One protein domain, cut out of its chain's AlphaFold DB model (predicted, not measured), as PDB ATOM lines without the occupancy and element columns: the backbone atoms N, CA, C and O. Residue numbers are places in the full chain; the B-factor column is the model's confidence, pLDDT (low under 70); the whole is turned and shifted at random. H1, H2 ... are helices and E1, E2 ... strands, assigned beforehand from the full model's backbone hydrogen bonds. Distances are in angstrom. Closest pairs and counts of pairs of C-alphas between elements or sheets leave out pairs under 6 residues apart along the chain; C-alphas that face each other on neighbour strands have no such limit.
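What this domain is: This is residues 286 to 377 of the 578 residues of the protein "Hypothetical protein" of Symbiodinium natans (UniProt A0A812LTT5). The long helix H3 makes the base of the model, and the other helices gather about it: H4 crosses its later part, H5 slants past it on a different side, and the short H1 crosses its earlier part, with H2 near its first end. H1 lies between H3 and a small two-stranded hairpin, E1 and E2, whose turn points away from H3. The printed part has 92 residues, with five named helices and two named strands in the order H1 H2 H3 H4 E1 E2 H5; the sheet, E1 - E2, is antiparallel and the class is mostly helix. The whole is compact, with a radius of gyration of the C-alphas of 12.9 A and spans of 35 by 33 by 22 A.

How they stand to each other: Look first at E1, residues 348 to 351, and E2, residues 356 to 359, an antiparallel hairpin with 140 degrees between their directions. N 349 and O 358, at 2.8 A, and N 358 and O 349, at 2.9 A, are within hydrogen-bond range. Next find H1, residues 286 to 292: its closest C-alphas to E2 are those of Ala 290 and Lys 358, 4.5 A apart. The hub is H3, residues 309 to 328. With residues 313 to 317 alone it touches H1, about perpendicular at 84 degrees, closest at the C-alphas of Cys 288 and Lys 314, 6.5 A. With residues 318 to 325 alone it touches H4, residues 337 to 345, about perpendicular at 81 degrees; the closest C-alphas are those of Ala 325 and Ala 343, 5.8 A. H3 and H5, residues 362 to 376, only just touch, with 3 pairs of C-alphas within 8 A, the closest those of Phe 320 and Phe 371, 6.8 A; they run opposite ways at a steep tilt of 56 degrees. H3 and H2, residues 296 to 303, also only just touch, with 3 such pairs, the closest those of Lys 302 and Arg 310, 6.9 A. H1 and H2 touch only at the corner, closest at the C-alphas of Gly 292 and Gly 298, 3.9 A. H4 and H5 are apart. In H1, H2, H3, H4 and H5 every O i to N i+4 pair is within hydrogen-bond range.

Where its parts are: Find C-alpha 286 at (120.101, 51.732, 117.728), where H1 begins; it is 9.7 A long and H2 10.3 A. From C-alpha 309 at (134.438, 56.214, 109.636), H3 runs 28.8 A. H4 measures 12.3 A, E1 9.4 A and E2 10.2 A. H5 runs 20.8 A to C-alpha 376 at (139.311, 45.857, 110.885).

The domain as a whole: The two C-alphas farthest apart are those of Ser 306 and Arg 330, 38.2 A. The printed part has no cut and no long link. Mean pLDDT of the printed part is 74.1; 30 residues are under 70, among them residues 292 to 310.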
ATOM      1  N   ASP A 286     120.377  52.391 116.458       81.56
ATOM      2  CA  ASP A 286     120.101  51.732 117.728       81.56
ATOM      3  C   ASP A 286     120.815  50.366 117.754       81.56
ATOM      4  O   ASP A 286     121.481  50.024 118.729       81.56
ATOM      5  N   ILE A 287     120.796  49.655 116.618       83.38
ATOM      6  CA  ILE A 287     121.591  48.444 116.373       83.38
ATOM      7  C   ILE A 287     123.081  48.768 116.536       83.38
ATOM      8  O   ILE A 287     123.767  48.160 117.354       83.38
ATOM      9  N   CYS A 288     123.583  49.787 115.831       80.81
ATOM     10  CA  CYS A 288     124.979  50.219 115.942       80.81
ATOM     11  C   CYS A 288     125.370  50.589 117.382       80.81
ATOM     12  O   CYS A 288     126.494  50.341 117.817       80.81
ATOM     13  N   GLU A 289     124.458  51.201 118.136       79.19
ATOM     14  CA  GLU A 289     124.685  51.520 119.539       79.19
ATOM     15  C   GLU A 289     124.744  50.271 120.423       79.19
ATOM     16  O   GLU A 289     125.614  50.203 121.292       79.19
ATOM     17  N   ALA A 290     123.921  49.254 120.167       82.31
ATOM     18  CA  ALA A 290     124.004  47.974 120.868       82.31
ATOM     19  C   ALA A 290     125.389  47.324 120.715       82.31
ATOM     20  O   ALA A 290     125.974  46.890 121.706       82.31
ATOM     21  N   PHE A 291     125.952  47.360 119.503       79.44
ATOM     22  CA  PHE A 291     127.295  46.854 119.196       79.44
ATOM     23  C   PHE A 291     128.438  47.718 119.764       79.44
ATOM     24  O   PHE A 291     129.553  47.233 119.956       79.44
ATOM     25  N   GLY A 292     128.181  49.001 120.049       67.25
ATOM     26  CA  GLY A 292     129.191  49.960 120.509       67.25
ATOM     27  C   GLY A 292     129.135  50.342 121.994       67.25
ATOM     28  O   GLY A 292     130.069  50.967 122.489       67.25
ATOM     29  N   SER A 293     128.052  50.031 122.714       56.28
ATOM     30  CA  SER A 293     127.762  50.628 124.033       56.28
ATOM     31  C   SER A 293     128.486  49.983 125.218       56.28
ATOM     32  O   SER A 293     128.641  50.630 126.257       56.28
ATOM     33  N   ARG A 294     128.936  48.729 125.094       47.91
ATOM     34  CA  ARG A 294     129.659  48.011 126.162       47.91
ATOM     35  C   ARG A 294     131.145  47.870 125.898       47.91
ATOM     36  O   ARG A 294     131.941  48.004 126.825       47.91
ATOM     37  N   CYS A 295     131.518  47.659 124.644       52.50
ATOM     38  CA  CYS A 295     132.909  47.467 124.307       52.50
ATOM     39  C   CYS A 295     133.654  48.813 124.294       52.50
ATOM     40  O   CYS A 295     133.239  49.759 123.617       52.50
ATOM     41  N   LEU A 296     134.753  48.911 125.049       46.56
ATOM     42  CA  LEU A 296     135.677  50.048 124.993       46.56
ATOM     43  C   LEU A 296     136.135  50.293 123.544       46.56
ATOM     44  O   LEU A 296     136.144  51.441 123.105       46.56
ATOM     45  N   GLU A 297     136.369  49.222 122.777       51.75
ATOM     46  CA  GLU A 297     136.700  49.278 121.346       51.75
ATOM     47  C   GLU A 297     135.548  49.839 120.506       51.75
ATOM     48  O   GLU A 297     135.775  50.651 119.622       51.75
ATOM     49  N   GLY A 298     134.295  49.486 120.812       54.91
ATOM     50  CA  GLY A 298     133.118  50.040 120.135       54.91
ATOM     51  C   GLY A 298     132.946  51.542 120.387       54.91
ATOM     52  O   GLY A 298     132.618  52.299 119.473       54.91
ATOM     53  N   ARG A 299     133.242  52.001 121.610       59.03
ATOM     54  CA  ARG A 299     133.269  53.431 121.957       59.03
ATOM     55  C   ARG A 299     134.437  54.162 121.300       59.03
ATOM     56  O   ARG A 299     134.236  55.279 120.836       59.03
ATOM     57  N   GLN A 300     135.610  53.541 121.213       57.66
ATOM     58  CA  GLN A 300     136.779  54.102 120.532       57.66
ATOM     59  C   GLN A 300     136.564  54.163 119.015       57.66
ATOM     60  O   GLN A 300     136.711  55.235 118.442       57.66
ATOM     61  N   LEU A 301     136.089  53.092 118.372       54.69
ATOM     62  CA  LEU A 301     135.689  53.071 116.955       54.69
ATOM     63  C   LEU A 301     134.619  54.131 116.647       54.69
ATOM     64  O   LEU A 301     134.686  54.799 115.617       54.69
ATOM     65  N   LYS A 302     133.665  54.343 117.566       55.16
ATOM     66  CA  LYS A 302     132.660  55.418 117.481       55.16
ATOM     67  C   LYS A 302     133.262  56.813 117.711       55.16
ATOM     68  O   LYS A 302     132.777  57.769 117.118       55.16
ATOM     69  N   ALA A 303     134.300  56.951 118.536       54.53
ATOM     70  CA  ALA A 303     135.021  58.209 118.760       54.53
ATOM     71  C   ALA A 303     135.932  58.583 117.577       54.53
ATOM     72  O   ALA A 303     136.032  59.757 117.240       54.53
ATOM     73  N   PHE A 304     136.494  57.596 116.873       51.16
ATOM     74  CA  PHE A 304     137.198  57.787 115.601       51.16
ATOM     75  C   PHE A 304     136.266  58.234 114.453       51.16
ATOM     76  O   PHE A 304     136.754  58.543 113.370       51.16
ATOM     77  N   ALA A 305     134.941  58.279 114.663       50.62
ATOM     78  CA  ALA A 305     133.896  58.499 113.655       50.62
ATOM     79  C   ALA A 305     133.698  59.952 113.163       50.62
ATOM     80  O   ALA A 305     132.657  60.259 112.569       50.62
ATOM     81  N   SER A 306     134.648  60.859 113.398       43.72
ATOM     82  CA  SER A 306     134.584  62.236 112.900       43.72
ATOM     83  C   SER A 306     135.076  62.304 111.446       43.72
ATOM     84  O   SER A 306     136.273  62.381 111.198       43.72
ATOM     85  N   ALA A 307     134.116  62.282 110.511       45.44
ATOM     86  CA  ALA A 307     134.245  62.446 109.053       45.44
ATOM     87  C   ALA A 307     134.827  61.242 108.266       45.44
ATOM     88  O   ALA A 307     135.964  61.254 107.819       45.44
ATOM     89  N   GLY A 308     134.001  60.205 108.055       55.62
ATOM     90  CA  GLY A 308     134.243  59.104 107.092       55.62
ATOM     91  C   GLY A 308     134.048  57.697 107.672       55.62
ATOM     92  O   GLY A 308     133.479  56.807 107.046       55.62
ATOM     93  N   SER A 309     134.410  57.509 108.933       63.41
ATOM     94  CA  SER A 309     134.438  56.214 109.636       63.41
ATOM     95  C   SER A 309     133.103  55.800 110.269       63.41
ATOM     96  O   SER A 309     132.914  54.621 110.565       63.41
ATOM     97  N   ARG A 310     132.127  56.713 110.419       69.62
ATOM     98  CA  ARG A 310     130.773  56.345 110.886       69.62
ATOM     99  C   ARG A 310     130.076  55.396 109.913       69.62
ATOM    100  O   ARG A 310     129.380  54.492 110.362       69.62
ATOM    101  N   GLN A 311     130.262  55.611 108.609       79.38
ATOM    102  CA  GLN A 311     129.710  54.728 107.588       79.38
ATOM    103  C   GLN A 311     130.406  53.367 107.643       79.38
ATOM    104  O   GLN A 311     129.729  52.364 107.798       79.38
ATOM    105  N   ARG A 312     131.742  53.347 107.730       79.81
ATOM    106  CA  ARG A 312     132.509  52.103 107.893       79.81
ATOM    107  C   ARG A 312     132.083  51.280 109.113       79.81
ATOM    108  O   ARG A 312     131.968  50.067 109.010       79.81
ATOM    109  N   PHE A 313     131.826  51.910 110.264       80.19
ATOM    110  CA  PHE A 313     131.314  51.190 111.437       80.19
ATOM    111  C   PHE A 313     129.930  50.585 111.180       80.19
ATOM    112  O   PHE A 313     129.693  49.434 111.536       80.19
ATOM    113  N   LYS A 314     129.028  51.332 110.533       83.62
ATOM    114  CA  LYS A 314     127.726  50.796 110.112       83.62
ATOM    115  C   LYS A 314     127.889  49.627 109.144       83.62
ATOM    116  O   LYS A 314     127.179  48.638 109.284       83.62
ATOM    117  N   ASP A 315     128.821  49.724 108.203       84.94
ATOM    118  CA  ASP A 315     129.082  48.680 107.212       84.94
ATOM    119  C   ASP A 315     129.606  47.403 107.885       84.94
ATOM    120  O   ASP A 315     129.108  46.322 107.591       84.94
ATOM    121  N   LEU A 316     130.507  47.531 108.866       84.19
ATOM    122  CA  LEU A 316     130.990  46.412 109.686       84.19
ATOM    123  C   LEU A 316     129.867  45.770 110.503       84.19
ATOM    124  O   LEU A 316     129.777  44.550 110.571       84.19
ATOM    125  N   VAL A 317     128.992  46.578 111.112       88.25
ATOM    126  CA  VAL A 317     127.819  46.057 111.826       88.25
ATOM    127  C   VAL A 317     126.909  45.296 110.859       88.25
ATOM    128  O   VAL A 317     126.483  44.190 111.175       88.25
ATOM    129  N   LYS A 318     126.646  45.836 109.661       89.19
ATOM    130  CA  LYS A 318     125.849  45.153 108.627       89.19
ATOM    131  C   LYS A 318     126.490  43.846 108.173       89.19
ATOM    132  O   LYS A 318     125.786  42.855 108.017       89.19
ATOM    133  N   GLU A 319     127.800  43.835 107.966       90.25
ATOM    134  CA  GLU A 319     128.560  42.644 107.587       90.25
ATOM    135  C   GLU A 319     128.512  41.575 108.689       90.25
ATOM    136  O   GLU A 319     128.185  40.429 108.404       90.25
ATOM    137  N   PHE A 320     128.682  41.948 109.959       90.69
ATOM    138  CA  PHE A 320     128.520  41.002 111.066       90.69
ATOM    139  C   PHE A 320     127.096  40.443 111.174       90.69
ATOM    140  O   PHE A 320     126.907  39.250 111.411       90.69
ATOM    141  N   VAL A 321     126.080  41.292 110.994       91.06
ATOM    142  CA  VAL A 321     124.679  40.849 110.981       91.06
ATOM    143  C   VAL A 321     124.436  39.877 109.819       91.06
ATOM    144  O   VAL A 321     123.776  38.862 110.035       91.06
ATOM    145  N   ARG A 322     125.015  40.118 108.629       89.56
ATOM    146  CA  ARG A 322     124.985  39.175 107.490       89.56
ATOM    147  C   ARG A 322     125.609  37.834 107.857       89.56
ATOM    148  O   ARG A 322     124.962  36.807 107.666       89.56
ATOM    149  N   ASP A 323     126.813  37.843 108.427       88.50
ATOM    150  CA  ASP A 323     127.527  36.626 108.830       88.50
ATOM    151  C   ASP A 323     126.709  35.820 109.849       88.50
ATOM    152  O   ASP A 323     126.561  34.600 109.739       88.50
ATOM    153  N   ARG A 324     126.098  36.499 110.827       88.56
ATOM    154  CA  ARG A 324     125.229  35.859 111.821       88.56
ATOM    155  C   ARG A 324     123.938  35.312 111.224       88.56
ATOM    156  O   ARG A 324     123.517  34.226 111.620       88.56
ATOM    157  N   ALA A 325     123.322  36.031 110.292       86.31
ATOM    158  CA  ALA A 325     122.123  35.569 109.609       86.31
ATOM    159  C   ALA A 325     122.420  34.320 108.759       86.31
ATOM    160  O   ALA A 325     121.694  33.329 108.852       86.31
ATOM    161  N   ALA A 326     123.539  34.315 108.028       85.00
ATOM    162  CA  ALA A 326     123.981  33.182 107.214       85.00
ATOM    163  C   ALA A 326     124.249  31.914 108.047       85.00
ATOM    164  O   ALA A 326     123.955  30.806 107.605       85.00
ATOM    165  N   LEU A 327     124.757  32.059 109.278       84.25
ATOM    166  CA  LEU A 327     124.946  30.927 110.194       84.25
ATOM    167  C   LEU A 327     123.624  30.325 110.697       84.25
ATOM    168  O   LEU A 327     123.579  29.136 111.010       84.25
ATOM    169  N   ARG A 328     122.554  31.123 110.806       81.50
ATOM    170  CA  ARG A 328     121.243  30.657 111.295       81.50
ATOM    171  C   ARG A 328     120.426  29.983 110.199       81.50
ATOM    172  O   ARG A 328     119.790  28.961 110.447       81.50
ATOM    173  N   HIS A 329     120.460  30.530 108.991       76.19
ATOM    174  CA  HIS A 329     119.751  29.977 107.846       76.19
ATOM    175  C   HIS A 329     120.739  29.168 107.017       76.19
ATOM    176  O   HIS A 329     121.470  29.769 106.245       76.19
ATOM    177  N   ARG A 330     120.774  27.838 107.195       74.06
ATOM    178  CA  ARG A 330     121.669  26.866 106.521       74.06
ATOM    179  C   ARG A 330     121.911  27.172 105.018       74.06
ATOM    180  O   ARG A 330     121.313  26.533 104.160       74.06
ATOM    181  N   GLY A 331     122.787  28.127 104.696       63.62
ATOM    182  CA  GLY A 331     123.149  28.535 103.332       63.62
ATOM    183  C   GLY A 331     122.302  29.632 102.657       63.62
ATOM    184  O   GLY A 331     122.564  29.941 101.496       63.62
ATOM    185  N   GLY A 332     121.322  30.247 103.326       67.44
ATOM    186  CA  GLY A 332     120.509  31.322 102.735       67.44
ATOM    187  C   GLY A 332     121.155  32.701 102.899       67.44
ATOM    188  O   GLY A 332     121.195  33.230 104.008       67.44
ATOM    189  N   ILE A 333     121.649  33.309 101.814       65.81
ATOM    190  CA  ILE A 333     122.133  34.699 101.835       65.81
ATOM    191  C   ILE A 333     120.918  35.633 101.811       65.81
ATOM    192  O   ILE A 333     120.276  35.785 100.774       65.81
ATOM    193  N   HIS A 334     120.635  36.295 102.934       66.19
ATOM    194  CA  HIS A 334     119.701  37.424 102.971       66.19
ATOM    195  C   HIS A 334     120.282  38.576 102.148       66.19
ATOM    196  O   HIS A 334     121.281  39.185 102.539       66.19
ATOM    197  N   ARG A 335     119.709  38.824 100.966       70.62
ATOM    198  CA  ARG A 335     120.169  39.882 100.050       70.62
ATOM    199  C   ARG A 335     119.447  41.211 100.254       70.62
ATOM    200  O   ARG A 335     119.969  42.225  99.800       70.62
ATOM    201  N   ASP A 336     118.291  41.219 100.909       84.12
ATOM    202  CA  ASP A 336     117.508  42.432 101.122       84.12
ATOM    203  C   ASP A 336     117.746  43.062 102.508       84.12
ATOM    204  O   ASP A 336     118.150  42.419 103.481       84.12
ATOM    205  N   ASP A 337     117.520  44.374 102.593       81.25
ATOM    206  CA  ASP A 337     117.659  45.126 103.846       81.25
ATOM    207  C   ASP A 337     116.607  44.706 104.890       81.25
ATOM    208  O   ASP A 337     116.826  44.875 106.092       81.25
ATOM    209  N   ALA A 338     115.482  44.127 104.451       82.69
ATOM    210  CA  ALA A 338     114.421  43.630 105.322       82.69
ATOM    211  C   ALA A 338     114.879  42.410 106.139       82.69
ATOM    212  O   ALA A 338     114.770  42.437 107.368       82.69
ATOM    213  N   GLY A 339     115.477  41.399 105.496       83.56
ATOM    214  CA  GLY A 339     116.024  40.229 106.186       83.56
ATOM    215  C   GLY A 339     117.173  40.587 107.132       83.56
ATOM    216  O   GLY A 339     117.291  40.031 108.225       83.56
ATOM    217  N   LEU A 340     117.986  41.589 106.779       80.94
ATOM    218  CA  LEU A 340     119.040  42.091 107.669       80.94
ATOM    219  C   LEU A 340     118.501  42.800 108.902       80.94
ATOM    220  O   LEU A 340     119.038  42.638 109.999       80.94
ATOM    221  N   GLN A 341     117.439  43.575 108.731       84.06
ATOM    222  CA  GLN A 341     116.776  44.257 109.826       84.06
ATOM    223  C   GLN A 341     116.123  43.255 110.793       84.06
ATOM    224  O   GLN A 341     116.202  43.443 112.009       84.06
ATOM    225  N   GLU A 342     115.536  42.175 110.275       87.25
ATOM    226  CA  GLU A 342     115.001  41.075 111.083       87.25
ATOM    227  C   GLU A 342     116.117  40.322 111.826       87.25
ATOM    228  O   GLU A 342     116.042  40.126 113.041       87.25
ATOM    229  N   ALA A 343     117.214  39.980 111.145       87.44
ATOM    230  CA  ALA A 343     118.362  39.340 111.783       87.44
ATOM    231  C   ALA A 343     118.967  40.216 112.892       87.44
ATOM    232  O   ALA A 343     119.285  39.721 113.976       87.44
ATOM    233  N   ALA A 344     119.084  41.526 112.661       87.19
ATOM    234  CA  ALA A 344     119.555  42.469 113.667       87.19
ATOM    235  C   ALA A 344     118.611  42.542 114.876       87.19
ATOM    236  O   ALA A 344     119.090  42.570 116.009       87.19
ATOM    237  N   GLN A 345     117.293  42.513 114.660       86.81
ATOM    238  CA  GLN A 345     116.291  42.469 115.733       86.81
ATOM    239  C   GLN A 345     116.441  41.242 116.628       86.81
ATOM    240  O   GLN A 345     116.248  41.339 117.833       86.81
ATOM    241  N   GLN A 346     116.854  40.103 116.073       89.31
ATOM    242  CA  GLN A 346     117.115  38.905 116.869       89.31
ATOM    243  C   GLN A 346     118.455  38.947 117.629       89.31
ATOM    244  O   GLN A 346     118.735  38.049 118.427       89.31
ATOM    245  N   LEU A 347     119.318  39.930 117.346       87.69
ATOM    246  CA  LEU A 347     120.614  40.110 118.005       87.69
ATOM    247  C   LEU A 347     120.569  41.169 119.099       87.69
ATOM    248  O   LEU A 347     121.435  41.144 119.970       87.69
ATOM    249  N   VAL A 348     119.586  42.075 119.084       89.06
ATOM    250  CA  VAL A 348     119.482  43.164 120.060       89.06
ATOM    251  C   VAL A 348     118.171  43.120 120.843       89.06
ATOM    252  O   VAL A 348     117.121  42.821 120.297       89.06
ATOM    253  N   TYR A 349     118.216  43.473 122.125       87.00
ATOM    254  CA  TYR A 349     117.032  43.753 122.936       87.00
ATOM    255  C   TYR A 349     117.123  45.151 123.538       87.00
ATOM    256  O   TYR A 349     118.218  45.689 123.745       87.00
ATOM    257  N   PHE A 350     115.969  45.743 123.829       82.44
ATOM    258  CA  PHE A 350     115.903  47.012 124.534       82.44
ATOM    259  C   PHE A 350     115.923  46.771 126.046       82.44
ATOM    260  O   PHE A 350     115.016  46.165 126.609       82.44
ATOM    261  N   ASP A 351     116.972  47.239 126.717       79.00
ATOM    262  CA  ASP A 351     117.058  47.227 128.172       79.00
ATOM    263  C   ASP A 351     116.325  48.447 128.726       79.00
ATOM    264  O   ASP A 351     116.890  49.542 128.792       79.00
ATOM    265  N   SER A 352     115.072  48.237 129.129       68.75
ATOM    266  CA  SER A 352     114.202  49.268 129.700       68.75
ATOM    267  C   SER A 352     114.773  49.909 130.964       68.75
ATOM    268  O   SER A 352     114.586  51.100 131.177       68.75
ATOM    269  N   ARG A 353     115.553  49.178 131.772       64.75
ATOM    270  CA  ARG A 353     116.145  49.724 133.008       64.75
ATOM    271  C   ARG A 353     117.233  50.755 132.731       64.75
ATOM    272  O   ARG A 353     117.461  51.643 133.547       64.75
ATOM    273  N   HIS A 354     117.936  50.605 131.610       68.06
ATOM    274  CA  HIS A 354     119.057  51.468 131.226       68.06
ATOM    275  C   HIS A 354     118.769  52.310 129.979       68.06
ATOM    276  O   HIS A 354     119.677  52.984 129.491       68.06
ATOM    277  N   LEU A 355     117.550  52.221 129.441       71.25
ATOM    278  CA  LEU A 355     117.085  52.903 128.238       71.25
ATOM    279  C   LEU A 355     118.049  52.782 127.049       71.25
ATOM    280  O   LEU A 355     118.355  53.761 126.368       71.25
ATOM    281  N   ARG A 356     118.567  51.572 126.810       76.75
ATOM    282  CA  ARG A 356     119.540  51.320 125.737       76.75
ATOM    283  C   ARG A 356     119.345  49.969 125.081       76.75
ATOM    284  O   ARG A 356     118.962  48.998 125.724       76.75
ATOM    285  N   TRP A 357     119.726  49.894 123.817       81.06
ATOM    286  CA  TRP A 357     119.821  48.636 123.096       81.06
ATOM    287  C   TRP A 357     121.078  47.867 123.509       81.06
ATOM    288  O   TRP A 357     122.152  48.448 123.687       81.06
ATOM    289  N   LYS A 358     120.938  46.555 123.695       80.62
ATOM    290  CA  LYS A 358     122.005  45.627 124.085       80.62
ATOM    291  C   LYS A 358     121.963  44.388 123.211       80.62
ATOM    292  O   LYS A 358     120.899  44.028 122.730       80.62
ATOM    293  N   LEU A 359     123.099  43.713 123.057       82.25
ATOM    294  CA  LEU A 359     123.127  42.391 122.434       82.25
ATOM    295  C   LEU A 359     122.430  41.364 123.330       82.25
ATOM    296  O   LEU A 359     122.631  41.382 124.545       82.25
ATOM    297  N   VAL A 360     121.617  40.489 122.734       83.06
ATOM    298  CA  VAL A 360     120.813  39.471 123.440       83.06
ATOM    299  C   VAL A 360     121.698  38.463 124.164       83.06
ATOM    300  O   VAL A 360     121.385  38.076 125.288       83.06
ATOM    301  N   LYS A 361     122.809  38.052 123.543       81.62
ATOM    302  CA  LYS A 361     123.698  37.011 124.070       81.62
ATOM    303  C   LYS A 361     125.120  37.532 124.232       81.62
ATOM    304  O   LYS A 361     125.653  38.185 123.336       81.62
ATOM    305  N   ASP A 362     125.775  37.142 125.324       71.06
ATOM    306  CA  ASP A 362     127.205  37.411 125.543       71.06
ATOM    307  C   ASP A 362     128.073  36.793 124.424       71.06
ATOM    308  O   ASP A 362     129.100  37.348 124.037       71.06
ATOM    309  N   GLU A 363     127.632  35.672 123.843       74.44
ATOM    310  CA  GLU A 363     128.277  35.039 122.684       74.44
ATOM    311  C   GLU A 363     128.263  35.923 121.431       74.44
ATOM    312  O   GLU A 363     129.207  35.879 120.645       74.44
ATOM    313  N   ASP A 364     127.216  36.729 121.233       80.69
ATOM    314  CA  ASP A 364     127.135  37.680 120.121       80.69
ATOM    315  C   ASP A 364     128.071  38.866 120.338       80.69
ATOM    316  O   ASP A 364     128.688  39.331 119.382       80.69
ATOM    317  N   GLU A 365     128.257  39.299 121.588       74.12
ATOM    318  CA  GLU A 365     129.256  40.316 121.927       74.12
ATOM    319  C   GLU A 365     130.681  39.804 121.668       74.12
ATOM    320  O   GLU A 365     131.478  40.492 121.030       74.12
ATOM    321  N   LEU A 366     130.999  38.579 122.097       66.38
ATOM    322  CA  LEU A 366     132.295  37.950 121.820       66.38
ATOM    323  C   LEU A 366     132.517  37.724 120.321       66.38
ATOM    324  O   LEU A 366     133.605  38.000 119.810       66.38
ATOM    325  N   GLY A 367     131.489  37.251 119.613       78.50
ATOM    326  CA  GLY A 367     131.514  37.074 118.165       78.50
ATOM    327  C   GLY A 367     131.768  38.390 117.438       78.50
ATOM    328  O   GLY A 367     132.600  38.429 116.538       78.50
ATOM    329  N   TRP A 368     131.126  39.476 117.870       82.12
ATOM    330  CA  TRP A 368     131.341  40.813 117.324       82.12
ATOM    331  C   TRP A 368     132.762  41.323 117.565       82.12
ATOM    332  O   TRP A 368     133.390  41.828 116.640       82.12
ATOM    333  N   ARG A 369     133.307  41.154 118.779       71.75
ATOM    334  CA  ARG A 369     134.701  41.533 119.072       71.75
ATOM    335  C   ARG A 369     135.681  40.762 118.194       71.75
ATOM    336  O   ARG A 369     136.596  41.362 117.640       71.75
ATOM    337  N   LYS A 370     135.464  39.454 118.019       73.31
ATOM    338  CA  LYS A 370     136.268  38.632 117.109       73.31
ATOM    339  C   LYS A 370     136.128  39.102 115.659       73.31
ATOM    340  O   LYS A 370     137.127  39.288 114.990       73.31
ATOM    341  N   PHE A 371     134.907  39.348 115.196       82.94
ATOM    342  CA  PHE A 371     134.653  39.843 113.845       82.94
ATOM    343  C   PHE A 371     135.359  41.178 113.583       82.94
ATOM    344  O   PHE A 371     136.039  41.333 112.571       82.94
ATOM    345  N   LEU A 372     135.243  42.133 114.513       72.31
ATOM    346  CA  LEU A 372     135.971  43.395 114.436       72.31
ATOM    347  C   LEU A 372     137.472  43.141 114.386       72.31
ATOM    348  O   LEU A 372     138.155  43.755 113.568       72.31
ATOM    349  N   PHE A 373     137.964  42.225 115.220       66.00
ATOM    350  CA  PHE A 373     139.366  41.853 115.237       66.00
ATOM    351  C   PHE A 373     139.830  41.327 113.872       66.00
ATOM    352  O   PHE A 373     140.808  41.819 113.324       66.00
ATOM    353  N   ASP A 374     139.071  40.419 113.269       72.19
ATOM    354  CA  ASP A 374     139.429  39.780 112.004       72.19
ATOM    355  C   ASP A 374     139.304  40.741 110.797       72.19
ATOM    356  O   ASP A 374     140.104  40.675 109.866       72.19
ATOM    357  N   ARG A 375     138.315  41.652 110.790       70.56
ATOM    358  CA  ARG A 375     137.970  42.493 109.619       70.56
ATOM    359  C   ARG A 375     138.557  43.897 109.625       70.56
ATOM    360  O   ARG A 375     138.735  44.498 108.566       70.56
ATOM    361  N   THR A 376     138.810  44.473 110.797       59.28
ATOM    362  CA  THR A 376     139.311  45.857 110.885       59.28
ATOM    363  C   THR A 376     140.815  45.949 111.067       59.28
ATOM    364  O   THR A 376     141.386  47.018 110.835       59.28
ATOM    365  N   LEU A 377     141.466  44.853 111.454       52.06
ATOM    366  CA  LEU A 377     142.835  44.885 111.934       52.06
ATOM    367  C   LEU A 377     143.775  44.271 110.903       52.06
ATOM    368  O   LEU A 377     143.983  43.065 110.872       52.06
TER     369      LEU A 377